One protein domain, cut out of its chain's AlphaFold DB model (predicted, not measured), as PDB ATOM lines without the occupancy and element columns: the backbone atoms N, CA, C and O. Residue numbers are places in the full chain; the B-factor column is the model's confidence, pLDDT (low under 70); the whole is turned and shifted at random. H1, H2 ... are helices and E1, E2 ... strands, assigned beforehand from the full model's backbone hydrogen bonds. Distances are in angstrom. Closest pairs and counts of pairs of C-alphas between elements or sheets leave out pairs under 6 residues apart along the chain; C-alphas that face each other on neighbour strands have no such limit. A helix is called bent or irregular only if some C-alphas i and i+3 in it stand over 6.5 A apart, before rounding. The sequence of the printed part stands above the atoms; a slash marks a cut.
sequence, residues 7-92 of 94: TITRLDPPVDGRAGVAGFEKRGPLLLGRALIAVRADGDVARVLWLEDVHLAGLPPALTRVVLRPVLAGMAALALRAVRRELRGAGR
ATOM      1  N   THR A   7       5.540  18.176 -48.214       97.62
ATOM      2  CA  THR A   7       5.740  19.312 -47.312       97.62
ATOM      3  C   THR A   7       4.469  19.537 -46.512       97.62
ATOM      4  O   THR A   7       3.381  19.573 -47.085       97.62
ATOM      5  N   ILE A   8       4.600  19.697 -45.197       97.75
ATOM      6  CA  ILE A   8       3.498  20.136 -44.341       97.75
ATOM      7  C   ILE A   8       3.275  21.623 -44.614       97.75
ATOM      8  O   ILE A   8       4.176  22.433 -44.418       97.75
ATOM      9  N   THR A   9       2.091  21.974 -45.096       98.19
ATOM     10  CA  THR A   9       1.715  23.355 -45.431       98.19
ATOM     11  C   THR A   9       0.853  24.004 -44.355       98.19
ATOM     12  O   THR A   9       0.769  25.227 -44.291       98.19
ATOM     13  N   ARG A  10       0.220  23.199 -43.499       97.88
ATOM     14  CA  ARG A  10      -0.557  23.645 -42.341       97.88
ATOM     15  C   ARG A  10      -0.478  22.590 -41.251       97.88
ATOM     16  O   ARG A  10      -0.557  21.403 -41.564       97.88
ATOM     17  N   LEU A  11      -0.350  23.014 -40.001       97.88
ATOM     18  CA  LEU A  11      -0.384  22.124 -38.850       97.88
ATOM     19  C   LEU A  11      -0.999  22.859 -37.665       97.88
ATOM     20  O   LEU A  11      -0.304  23.509 -36.892       97.88
ATOM     21  N   ASP A  12      -2.311  22.723 -37.542       97.44
ATOM     22  CA  ASP A  12      -3.068  23.259 -36.424       97.44
ATOM     23  C   ASP A  12      -3.492  22.096 -35.524       97.44
ATOM     24  O   ASP A  12      -4.241  21.219 -35.976       97.44
ATOM     25  N   PRO A  13      -3.041  22.054 -34.262       95.00
ATOM     26  CA  PRO A  13      -3.508  21.059 -33.308       95.00
ATOM     27  C   PRO A  13      -5.021  21.183 -33.062       95.00
ATOM     28  O   PRO A  13      -5.565  22.291 -33.125       95.00
ATOM     29  N   PRO A  14      -5.723  20.076 -32.759       93.31
ATOM     30  CA  PRO A  14      -7.103  20.150 -32.300       93.31
ATOM     31  C   PRO A  14      -7.174  20.859 -30.943       93.31
ATOM     32  O   PRO A  14      -6.323  20.651 -30.081       93.31
ATOM     33  N   VAL A  15      -8.210  21.674 -30.758       90.94
ATOM     34  CA  VAL A  15      -8.558  22.306 -29.476       90.94
ATOM     35  C   VAL A  15     -10.058  22.159 -29.246       90.94
ATOM     36  O   VAL A  15     -10.800  21.864 -30.186       90.94
ATOM     37  N   ASP A  16     -10.530  22.375 -28.022       86.38
ATOM     38  CA  ASP A  16     -11.946  22.202 -27.696       86.38
ATOM     39  C   ASP A  16     -12.858  22.996 -28.644       86.38
ATOM     40  O   ASP A  16     -12.680  24.191 -28.889       86.38
ATOM     41  N   GLY A  17     -13.818  22.289 -29.243       85.56
ATOM     42  CA  GLY A  17     -14.756  22.849 -30.215       85.56
ATOM     43  C   GLY A  17     -14.189  23.125 -31.616       85.56
ATOM     44  O   GLY A  17     -14.956  23.528 -32.493       85.56
ATOM     45  N   ARG A  18     -12.894  22.887 -31.887       91.94
ATOM     46  CA  ARG A  18     -12.278  23.118 -33.207       91.94
ATOM     47  C   ARG A  18     -11.482  21.914 -33.701       91.94
ATOM     48  O   ARG A  18     -10.641  21.357 -33.003       91.94
ATOM     49  N   ALA A  19     -11.709  21.553 -34.961       96.06
ATOM     50  CA  ALA A  19     -10.921  20.517 -35.613       96.06
ATOM     51  C   ALA A  19      -9.440  20.917 -35.698       96.06
ATOM     52  O   ALA A  19      -9.124  22.048 -36.072       96.06
ATOM     53  N   GLY A  20      -8.552  19.966 -35.421       97.69
ATOM     54  CA  GLY A  20      -7.157  20.056 -35.833       97.69
ATOM     55  C   GLY A  20      -7.058  19.829 -37.335       97.69
ATOM     56  O   GLY A  20      -7.849  19.065 -37.894       97.69
ATOM     57  N   VAL A  21      -6.116  20.496 -37.995       98.25
ATOM     58  CA  VAL A  21      -5.949  20.442 -39.451       98.25
ATOM     59  C   VAL A  21      -4.480  20.281 -39.802       98.25
ATOM     60  O   VAL A  21      -3.656  21.125 -39.464       98.25
ATOM     61  N   ALA A  22      -4.171  19.233 -40.559       98.38
ATOM     62  CA  ALA A  22      -2.881  19.054 -41.207       98.38
ATOM     63  C   ALA A  22      -3.057  19.144 -42.728       98.38
ATOM     64  O   ALA A  22      -3.842  18.400 -43.321       98.38
ATOM     65  N   GLY A  23      -2.347  20.081 -43.352       98.38
ATOM     66  CA  GLY A  23      -2.295  20.263 -44.798       98.38
ATOM     67  C   GLY A  23      -0.954  19.800 -45.344       98.38
ATOM     68  O   GLY A  23       0.084  20.022 -44.720       98.38
ATOM     69  N   PHE A  24      -0.972  19.179 -46.518       98.19
ATOM     70  CA  PHE A  24       0.225  18.676 -47.173       98.19
ATOM     71  C   PHE A  24       0.229  19.021 -48.655       98.19
ATOM     72  O   PHE A  24      -0.809  18.985 -49.314       98.19
ATOM     73  N   GLU A  25       1.417  19.262 -49.193       98.19
ATOM     74  CA  GLU A  25       1.667  19.360 -50.627       98.19
ATOM     75  C   GLU A  25       2.631  18.252 -51.050       98.19
ATOM     76  O   GLU A  25       3.681  18.065 -50.431       98.19
ATOM     77  N   LYS A  26       2.268  17.496 -52.091       96.25
ATOM     78  CA  LYS A  26       3.113  16.461 -52.692       96.25
ATOM     79  C   LYS A  26       3.957  17.109 -53.791       96.25
ATOM     80  O   LYS A  26       3.413  17.685 -54.732       96.25
ATOM     81  N   ARG A  27       5.278  17.071 -53.614       93.50
ATOM     82  CA  ARG A  27       6.291  17.757 -54.439       93.50
ATOM     83  C   ARG A  27       7.316  16.786 -55.024       93.50
ATOM     84  O   ARG A  27       8.406  17.199 -55.420       93.50
ATOM     85  N   GLY A  28       7.031  15.491 -54.988       90.69
ATOM     86  CA  GLY A  28       7.946  14.505 -55.520       90.69
ATOM     87  C   GLY A  28       7.782  14.279 -57.019       90.69
ATOM     88  O   GLY A  28       6.972  14.923 -57.684       90.69
ATOM     89  N   PRO A  29       8.593  13.371 -57.579       93.44
ATOM     90  CA  PRO A  29       8.654  13.150 -59.017       93.44
ATOM     91  C   PRO A  29       7.473  12.334 -59.563       93.44
ATOM     92  O   PRO A  29       7.381  12.187 -60.777       93.44
ATOM     93  N   LEU A  30       6.613  11.772 -58.702       94.44
ATOM     94  CA  LEU A  30       5.517  10.882 -59.099       94.44
ATOM     95  C   LEU A  30       4.142  11.449 -58.753       94.44
ATOM     96  O   LEU A  30       3.326  11.592 -59.659       94.44
ATOM     97  N   LEU A  31       3.863  11.769 -57.488       94.88
ATOM     98  CA  LEU A  31       2.587  12.338 -57.065       94.88
ATOM     99  C   LEU A  31       2.718  13.833 -56.819       94.88
ATOM    100  O   LEU A  31       3.529  14.309 -56.027       94.88
ATOM    101  N   LEU A  32       1.814  14.569 -57.450       96.25
ATOM    102  CA  LEU A  32       1.660  16.002 -57.273       96.25
ATOM    103  C   LEU A  32       0.267  16.311 -56.737       96.25
ATOM    104  O   LEU A  32      -0.692  15.571 -56.972       96.25
ATOM    105  N   GLY A  33       0.133  17.444 -56.058       96.25
ATOM    106  CA  GLY A  33      -1.141  17.933 -55.538       96.25
ATOM    107  C   GLY A  33      -1.123  18.091 -54.027       96.25
ATOM    108  O   GLY A  33      -0.076  18.332 -53.431       96.25
ATOM    109  N   ARG A  34      -2.292  17.986 -53.399       97.56
ATOM    110  CA  ARG A  34      -2.476  18.329 -51.987       97.56
ATOM    111  C   ARG A  34      -3.278  17.281 -51.236       97.56
ATOM    112  O   ARG A  34      -4.135  16.612 -51.808       97.56
ATOM    113  N   ALA A  35      -3.025  17.203 -49.940       97.69
ATOM    114  CA  ALA A  35      -3.814  16.415 -49.012       97.69
ATOM    115  C   ALA A  35      -4.208  17.268 -47.808       97.69
ATOM    116  O   ALA A  35      -3.486  18.190 -47.421       97.69
ATOM    117  N   LEU A  36      -5.350  16.951 -47.213       98.31
ATOM    118  CA  LEU A  36      -5.807  17.565 -45.977       98.31
ATOM    119  C   LEU A  36      -6.396  16.496 -45.070       98.31
ATOM    120  O   LEU A  36      -7.228  15.694 -45.496       98.31
ATOM    121  N   ILE A  37      -5.987  16.530 -43.808       98.00
ATOM    122  CA  ILE A  37      -6.559  15.719 -42.744       98.00
ATOM    123  C   ILE A  37      -7.102  16.678 -41.695       98.00
ATOM    124  O   ILE A  37      -6.352  17.489 -41.153       98.00
ATOM    125  N   ALA A  38      -8.399  16.591 -41.413       97.81
ATOM    126  CA  ALA A  38      -9.013  17.292 -40.299       97.81
ATOM    127  C   ALA A  38      -9.572  16.289 -39.295       97.81
ATOM    128  O   ALA A  38     -10.263  15.341 -39.671       97.81
ATOM    129  N   VAL A  39      -9.283  16.506 -38.016       97.12
ATOM    130  CA  VAL A  39      -9.707  15.625 -36.926       97.12
ATOM    131  C   VAL A  39     -10.431  16.456 -35.884       97.12
ATOM    132  O   VAL A  39      -9.898  17.456 -35.409       97.12
ATOM    133  N   ARG A  40     -11.640  16.042 -35.510       95.88
ATOM    134  CA  ARG A  40     -12.385  16.646 -34.400       95.88
ATOM    135  C   ARG A  40     -12.936  15.587 -33.462       95.88
ATOM    136  O   ARG A  40     -13.243  14.479 -33.902       95.88
ATOM    137  N   ALA A  41     -13.119  15.964 -32.203       94.19
ATOM    138  CA  ALA A  41     -13.897  15.171 -31.263       94.19
ATOM    139  C   ALA A  41     -15.370  15.085 -31.705       94.19
ATOM    140  O   ALA A  41     -15.912  15.999 -32.344       94.19
ATOM    141  N   ASP A  42     -15.997  13.957 -31.391       92.50
ATOM    142  CA  ASP A  42     -17.399  13.647 -31.657       92.50
ATOM    143  C   ASP A  42     -17.898  12.699 -30.550       92.50
ATOM    144  O   ASP A  42     -18.123  11.513 -30.777       92.50
ATOM    145  N   GLY A  43     -17.972  13.208 -29.313       90.38
ATOM    146  CA  GLY A  43     -18.126  12.378 -28.112       90.38
ATOM    147  C   GLY A  43     -16.859  11.560 -27.841       90.38
ATOM    148  O   GLY A  43     -15.752  12.079 -27.976       90.38
ATOM    149  N   ASP A  44     -17.021  10.272 -27.537       89.75
ATOM    150  CA  ASP A  44     -15.912   9.342 -27.251       89.75
ATOM    151  C   ASP A  44     -15.172   8.852 -28.508       89.75
ATOM    152  O   ASP A  44     -14.304   7.976 -28.447       89.75
ATOM    153  N   VAL A  45     -15.528   9.376 -29.684       91.25
ATOM    154  CA  VAL A  45     -14.884   9.036 -30.953       91.25
ATOM    155  C   VAL A  45     -14.310  10.276 -31.631       91.25
ATOM    156  O   VAL A  45     -14.727  11.407 -31.395       91.25
ATOM    157  N   ALA A  46     -13.344  10.056 -32.521       93.31
ATOM    158  CA  ALA A  46     -12.814  11.094 -33.394       93.31
ATOM    159  C   ALA A  46     -13.448  10.984 -34.785       93.31
ATOM    160  O   ALA A  46     -13.453   9.910 -35.395       93.31
ATOM    161  N   ARG A  47     -13.935  12.107 -35.320       94.38
ATOM    162  CA  ARG A  47     -14.349  12.210 -36.721       94.38
ATOM    163  C   ARG A  47     -13.181  12.729 -37.548       94.38
ATOM    164  O   ARG A  47     -12.668  13.815 -37.283       94.38
ATOM    165  N   VAL A  48     -12.796  11.956 -38.562       96.81
ATOM    166  CA  VAL A  48     -11.694  12.286 -39.470       96.81
ATOM    167  C   VAL A  48     -12.248  12.600 -40.855       96.81
ATOM    168  O   VAL A  48     -12.931  11.775 -41.457       96.81
ATOM    169  N   LEU A  49     -11.934  13.788 -41.363       96.38
ATOM    170  CA  LEU A  49     -12.069  14.134 -42.772       96.38
ATOM    171  C   LEU A  49     -10.695  13.979 -43.420       96.38
ATOM    172  O   LEU A  49      -9.748  14.643 -43.008       96.38
ATOM    173  N   TRP A  50     -10.600  13.133 -44.442       97.69
ATOM    174  CA  TRP A  50      -9.389  12.972 -45.240       97.69
ATOM    175  C   TRP A  50      -9.713  13.286 -46.695       97.69
ATOM    176  O   TRP A  50     -10.544  12.619 -47.313       97.69
ATOM    177  N   LEU A  51      -9.066  14.316 -47.229       96.06
ATOM    178  CA  LEU A  51      -9.160  14.710 -48.625       96.06
ATOM    179  C   LEU A  51      -7.808  14.517 -49.309       96.06
ATOM    180  O   LEU A  51      -6.785  14.995 -48.824       96.06
ATOM    181  N   GLU A  52      -7.828  13.840 -50.451       96.38
ATOM    182  CA  GLU A  52      -6.680  13.679 -51.339       96.38
ATOM    183  C   GLU A  52      -7.049  14.254 -52.705       96.38
ATOM    184  O   GLU A  52      -7.993  13.802 -53.354       96.38
ATOM    185  N   ASP A  53      -6.305  15.268 -53.124       95.56
ATOM    186  CA  ASP A  53      -6.473  15.965 -54.392       95.56
ATOM    187  C   ASP A  53      -5.151  15.906 -55.167       95.56
ATOM    188  O   ASP A  53      -4.363  16.857 -55.187       95.56
ATOM    189  N   VAL A  54      -4.867  14.726 -55.729       95.62
ATOM    190  CA  VAL A  54      -3.542  14.362 -56.252       95.62
ATOM    191  C   VAL A  54      -3.614  13.726 -57.636       95.62
ATOM    192  O   VAL A  54      -4.639  13.177 -58.036       95.62
ATOM    193  N   HIS A  55      -2.517  13.815 -58.378       96.56
ATOM    194  CA  HIS A  55      -2.378  13.302 -59.738       96.56
ATOM    195  C   HIS A  55      -0.948  12.822 -59.996       96.56
ATOM    196  O   HIS A  55      -0.040  13.147 -59.230       96.56
ATOM    197  N   LEU A  56      -0.755  12.058 -61.073       96.62
ATOM    198  CA  LEU A  56       0.578  11.614 -61.481       96.62
ATOM    199  C   LEU A  56       1.280  12.696 -62.306       96.62
ATOM    200  O   LEU A  56       0.680  13.286 -63.206       96.62
ATOM    201  N   ALA A  57       2.558  12.924 -62.020       94.75
ATOM    202  CA  ALA A  57       3.425  13.776 -62.818       94.75
ATOM    203  C   ALA A  57       3.569  13.223 -64.249       94.75
ATOM    204  O   ALA A  57       3.629  12.013 -64.460       94.75
ATOM    205  N   GLY A  58       3.623  14.116 -65.242       93.94
ATOM    206  CA  GLY A  58       3.806  13.744 -66.652       93.94
ATOM    207  C   GLY A  58       2.586  13.108 -67.333       93.94
ATOM    208  O   GLY A  58       2.676  12.732 -68.498       93.94
ATOM    209  N   LEU A  59       1.445  13.009 -66.646       95.06
ATOM    210  CA  LEU A  59       0.196  12.465 -67.181       95.06
ATOM    211  C   LEU A  59      -0.963  13.461 -67.000       95.06
ATOM    212  O   LEU A  59      -0.907  14.316 -66.114       95.06
ATOM    213  N   PRO A  60      -2.048  13.359 -67.794       95.38
ATOM    214  CA  PRO A  60      -3.199  14.247 -67.657       95.38
ATOM    215  C   PRO A  60      -3.804  14.204 -66.237       95.38
ATOM    216  O   PRO A  60      -4.237  13.133 -65.784       95.38
ATOM    217  N   PRO A  61      -3.897  15.346 -65.520       93.62
ATOM    218  CA  PRO A  61      -4.346  15.359 -64.128       93.62
ATOM    219  C   PRO A  61      -5.775  14.848 -63.937       93.62
ATOM    220  O   PRO A  61      -6.045  14.115 -62.991       93.62
ATOM    221  N   ALA A  62      -6.695  15.195 -64.842       94.44
ATOM    222  CA  ALA A  62      -8.098  14.794 -64.735       94.44
ATOM    223  C   ALA A  62      -8.271  13.267 -64.788       94.44
ATOM    224  O   ALA A  62      -8.974  12.697 -63.957       94.44
ATOM    225  N   LEU A  63      -7.576  12.599 -65.715       94.69
ATOM    226  CA  LEU A  63      -7.637  11.145 -65.869       94.69
ATOM    227  C   LEU A  63      -7.014  10.433 -64.665       94.69
ATOM    228  O   LEU A  63      -7.614   9.535 -64.076       94.69
ATOM    229  N   THR A  64      -5.815  10.861 -64.273       95.94
ATOM    230  CA  THR A  64      -5.081  10.210 -63.184       95.94
ATOM    231  C   THR A  64      -5.758  10.407 -61.833       95.94
ATOM    232  O   THR A  64      -5.773   9.473 -61.039       95.94
ATOM    233  N   ARG A  65      -6.422  11.545 -61.594       95.00
ATOM    234  CA  ARG A  65      -7.273  11.753 -60.407       95.00
ATOM    235  C   ARG A  65      -8.385  10.715 -60.299       95.00
ATOM    236  O   ARG A  65      -8.595  10.163 -59.221       95.00
ATOM    237  N   VAL A  66      -9.088  10.439 -61.397       95.31
ATOM    238  CA  VAL A  66     -10.187   9.459 -61.415       95.31
ATOM    239  C   VAL A  66      -9.668   8.062 -61.081       95.31
ATOM    240  O   VAL A  66     -10.246   7.384 -60.234       95.31
ATOM    241  N   VAL A  67      -8.548   7.666 -61.689       94.94
ATOM    242  CA  VAL A  67      -7.927   6.350 -61.470       94.94
ATOM    243  C   VAL A  67      -7.356   6.212 -60.056       94.94
ATOM    244  O   VAL A  67      -7.516   5.171 -59.424       94.94
ATOM    245  N   LEU A  68      -6.708   7.257 -59.530       95.62
ATOM    246  CA  LEU A  68      -6.079   7.223 -58.208       95.62
ATOM    247  C   LEU A  68      -7.088   7.270 -57.062       95.62
ATOM    248  O   LEU A  68      -6.820   6.718 -55.998       95.62
ATOM    249  N   ARG A  69      -8.250   7.900 -57.253       94.56
ATOM    250  CA  ARG A  69      -9.260   8.071 -56.201       94.56
ATOM    251  C   ARG A  69      -9.607   6.777 -55.439       94.56
ATOM    252  O   ARG A  69      -9.530   6.815 -54.210       94.56
ATOM    253  N   PRO A  70      -9.964   5.643 -56.077       96.50
ATOM    254  CA  PRO A  70     -10.248   4.402 -55.348       96.50
ATOM    255  C   PRO A  70      -9.019   3.837 -54.626       96.50
ATOM    256  O   PRO A  70      -9.145   3.340 -53.507       96.50
ATOM    257  N   VAL A  71      -7.827   3.953 -55.220       95.50
ATOM    258  CA  VAL A  71      -6.569   3.483 -54.614       95.50
ATOM    259  C   VAL A  71      -6.272   4.260 -53.331       95.50
ATOM    260  O   VAL A  71      -6.025   3.664 -52.283       95.50
ATOM    261  N   LEU A  72      -6.366   5.588 -53.387       95.06
ATOM    262  CA  LEU A  72      -6.122   6.468 -52.245       95.06
ATOM    263  C   LEU A  72      -7.191   6.314 -51.166       95.06
ATOM    264  O   LEU A  72      -6.861   6.323 -49.984       95.06
ATOM    265  N   ALA A  73      -8.451   6.101 -51.553       94.94
ATOM    266  CA  ALA A  73      -9.513   5.781 -50.606       94.94
ATOM    267  C   ALA A  73      -9.232   4.460 -49.867       94.94
ATOM    268  O   ALA A  73      -9.377   4.391 -48.646       94.94
ATOM    269  N   GLY A  74      -8.775   3.428 -50.585       97.62
ATOM    270  CA  GLY A  74      -8.353   2.159 -49.993       97.62
ATOM    271  C   GLY A  74      -7.169   2.329 -49.039       97.62
ATOM    272  O   GLY A  74      -7.215   1.855 -47.904       97.62
ATOM    273  N   MET A  75      -6.142   3.069 -49.462       96.38
ATOM    274  CA  MET A  75      -4.979   3.396 -48.635       96.38
ATOM    275  C   MET A  75      -5.380   4.151 -47.359       96.38
ATOM    276  O   MET A  75      -4.984   3.745 -46.268       96.38
ATOM    277  N   ALA A  76      -6.197   5.202 -47.468       96.00
ATOM    278  CA  ALA A  76      -6.675   5.975 -46.321       96.00
ATOM    279  C   ALA A  76      -7.481   5.100 -45.348       96.00
ATOM    280  O   ALA A  76      -7.285   5.168 -44.135       96.00
ATOM    281  N   ALA A  77      -8.332   4.205 -45.863       96.56
ATOM    282  CA  ALA A  77      -9.064   3.253 -45.033       96.56
ATOM    283  C   ALA A  77      -8.126   2.286 -44.288       96.56
ATOM    284  O   ALA A  77      -8.352   1.993 -43.112       96.56
ATOM    285  N   LEU A  78      -7.065   1.800 -44.939       98.06
ATOM    286  CA  LEU A  78      -6.050   0.959 -44.298       98.06
ATOM    287  C   LEU A  78      -5.258   1.730 -43.235       98.06
ATOM    288  O   LEU A  78      -5.080   1.213 -42.132       98.06
ATOM    289  N   ALA A  79      -4.857   2.968 -43.521       96.50
ATOM    290  CA  ALA A  79      -4.166   3.834 -42.571       96.50
ATOM    291  C   ALA A  79      -5.024   4.096 -41.323       96.50
ATOM    292  O   ALA A  79      -4.574   3.869 -40.203       96.50
ATOM    293  N   LEU A  80      -6.301   4.458 -41.493       96.12
ATOM    294  CA  LEU A  80      -7.224   4.664 -40.369       96.12
ATOM    295  C   LEU A  80      -7.473   3.376 -39.569       96.12
ATOM    296  O   LEU A  80      -7.602   3.420 -38.344       96.12
ATOM    297  N   ARG A  81      -7.504   2.208 -40.228       96.69
ATOM    298  CA  ARG A  81      -7.568   0.908 -39.536       96.69
ATOM    299  C   ARG A  81      -6.316   0.655 -38.697       96.69
ATOM    300  O   ARG A  81      -6.455   0.157 -37.582       96.69
ATOM    301  N   ALA A  82      -5.131   0.978 -39.211       95.88
ATOM    302  CA  ALA A  82      -3.873   0.838 -38.483       95.88
ATOM    303  C   ALA A  82      -3.830   1.770 -37.261       95.88
ATOM    304  O   ALA A  82      -3.636   1.283 -36.150       95.88
ATOM    305  N   VAL A  83      -4.167   3.053 -37.435       94.88
ATOM    306  CA  VAL A  83      -4.282   4.029 -36.333       94.88
ATOM    307  C   VAL A  83      -5.252   3.534 -35.260       94.88
ATOM    308  O   VAL A  83      -4.941   3.541 -34.073       94.88
ATOM    309  N   ARG A  84      -6.420   3.008 -35.653       94.12
ATOM    310  CA  ARG A  84      -7.383   2.447 -34.691       94.12
ATOM    311  C   ARG A  84      -6.817   1.258 -33.910       94.12
ATOM    312  O   ARG A  84      -7.175   1.076 -32.747       94.12
ATOM    313  N   ARG A  85      -5.984   0.418 -34.532       94.31
ATOM    314  CA  ARG A  85      -5.315  -0.699 -33.841       94.31
ATOM    315  C   ARG A  85      -4.294  -0.184 -32.831       94.31
ATOM    316  O   ARG A  85      -4.272  -0.694 -31.715       94.31
ATOM    317  N   GLU A  86      -3.520   0.829 -33.204       93.50
ATOM    318  CA  GLU A  86      -2.517   1.460 -32.345       93.50
ATOM    319  C   GLU A  86      -3.151   2.139 -31.129       93.50
ATOM    320  O   GLU A  86      -2.772   1.834 -30.005       93.50
ATOM    321  N   LEU A  87      -4.205   2.941 -31.320       91.38
ATOM    322  CA  LEU A  87      -4.918   3.604 -30.218       91.38
ATOM    323  C   LEU A  87      -5.525   2.604 -29.221       91.38
ATOM    324  O   LEU A  87      -5.486   2.817 -28.013       91.38
ATOM    325  N   ARG A  88      -6.040   1.468 -29.712       89.06
ATOM    326  CA  ARG A  88      -6.508   0.369 -28.848       89.06
ATOM    327  C   ARG A  88      -5.373  -0.306 -28.078       89.06
ATOM    328  O   ARG A  88      -5.640  -0.922 -27.054       89.06
ATOM    329  N   GLY A  89      -4.152  -0.283 -28.612       82.25
ATOM    330  CA  GLY A  89      -2.951  -0.801 -27.962       82.25
ATOM    331  C   GLY A  89      -2.402   0.158 -26.914       82.25
ATOM    332  O   GLY A  89      -2.154  -0.268 -25.793       82.25
ATOM    333  N   ALA A  90      -2.301   1.444 -27.250       75.62
ATOM    334  CA  ALA A  90      -1.827   2.497 -26.357       75.62
ATOM    335  C   ALA A  90      -2.714   2.642 -25.110       75.62
ATOM    336  O   ALA A  90      -2.199   2.776 -24.007       75.62
ATOM    337  N   GLY A  91      -4.037   2.498 -25.259       58.31
ATOM    338  CA  GLY A  91      -4.972   2.494 -24.127       58.31
ATOM    339  C   GLY A  91      -4.859   1.290 -23.179       58.31
ATOM    340  O   GLY A  91      -5.568   1.254 -22.185       58.31
ATOM    341  N   ARG A  92      -4.010   0.291 -23.474       53.78
ATOM    342  CA  ARG A  92      -3.677  -0.815 -22.550       53.78
ATOM    343  C   ARG A  92      -2.351  -0.610 -21.810       53.78
ATOM    344  O   ARG A  92      -1.999  -1.441 -20.981       53.78
TER     345      ARG A  92
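Overview. This is residues 7 to 92 of the 94 residues of an uncharacterized protein of Cellulomonas sp. PSBB021 (UniProt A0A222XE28). A twisted sheet of four antiparallel strands, E1 - E2 - E3 - E4, has one long helix, H1, running along its edge strand E4; residues 81 to 92 stick out. The strands form a meander, each the antiparallel neighbour of the one before. The printed part has 86 residues, mixed in class and loose, with a radius of gyration of the C-alphas of 15.0 A and spans of 46 by 24 by 19 A.

Along the chain. E1 is residues 7 to 12, from C-alpha 7 at (5.740, 19.312, -47.312); E2 is 20 to 27; E3, 31 to 42, measures 32.4 A; E4, 45 to 56, 34.3 A. H1, residues 61 to 90, measures 40.0 A and ends at C-alpha 90 at (-1.827, 2.497, -26.357). It has a kink of 44 degrees near residue 68 and is only just irregular, with C-alphas 67 and 70 6.8 A apart.

Arrangement. Within hydrogen-bond range are N 36 and O 51 in hairpin E3 and E4, 2.9 A, N 24 and O 35 in hairpin E2 and E3, 2.8 A, and N 9 and O 23 in hairpin E1 and E2, 2.8 A. H1 is on the sheet, height 6.1 A, along E4 at 6 degrees on the local plane; their closest C-alphas, of His 55 and Arg 65, are 5.2 A apart. In H1, 24 of 26 O i to N i+4 pairs are within range.

Size, cuts and confidence. The C-alphas farthest apart, of Pro 60 and Arg 92, are 47.6 A apart. The printed part has no cut; pLDDT is under 70 at residues 91 to 92.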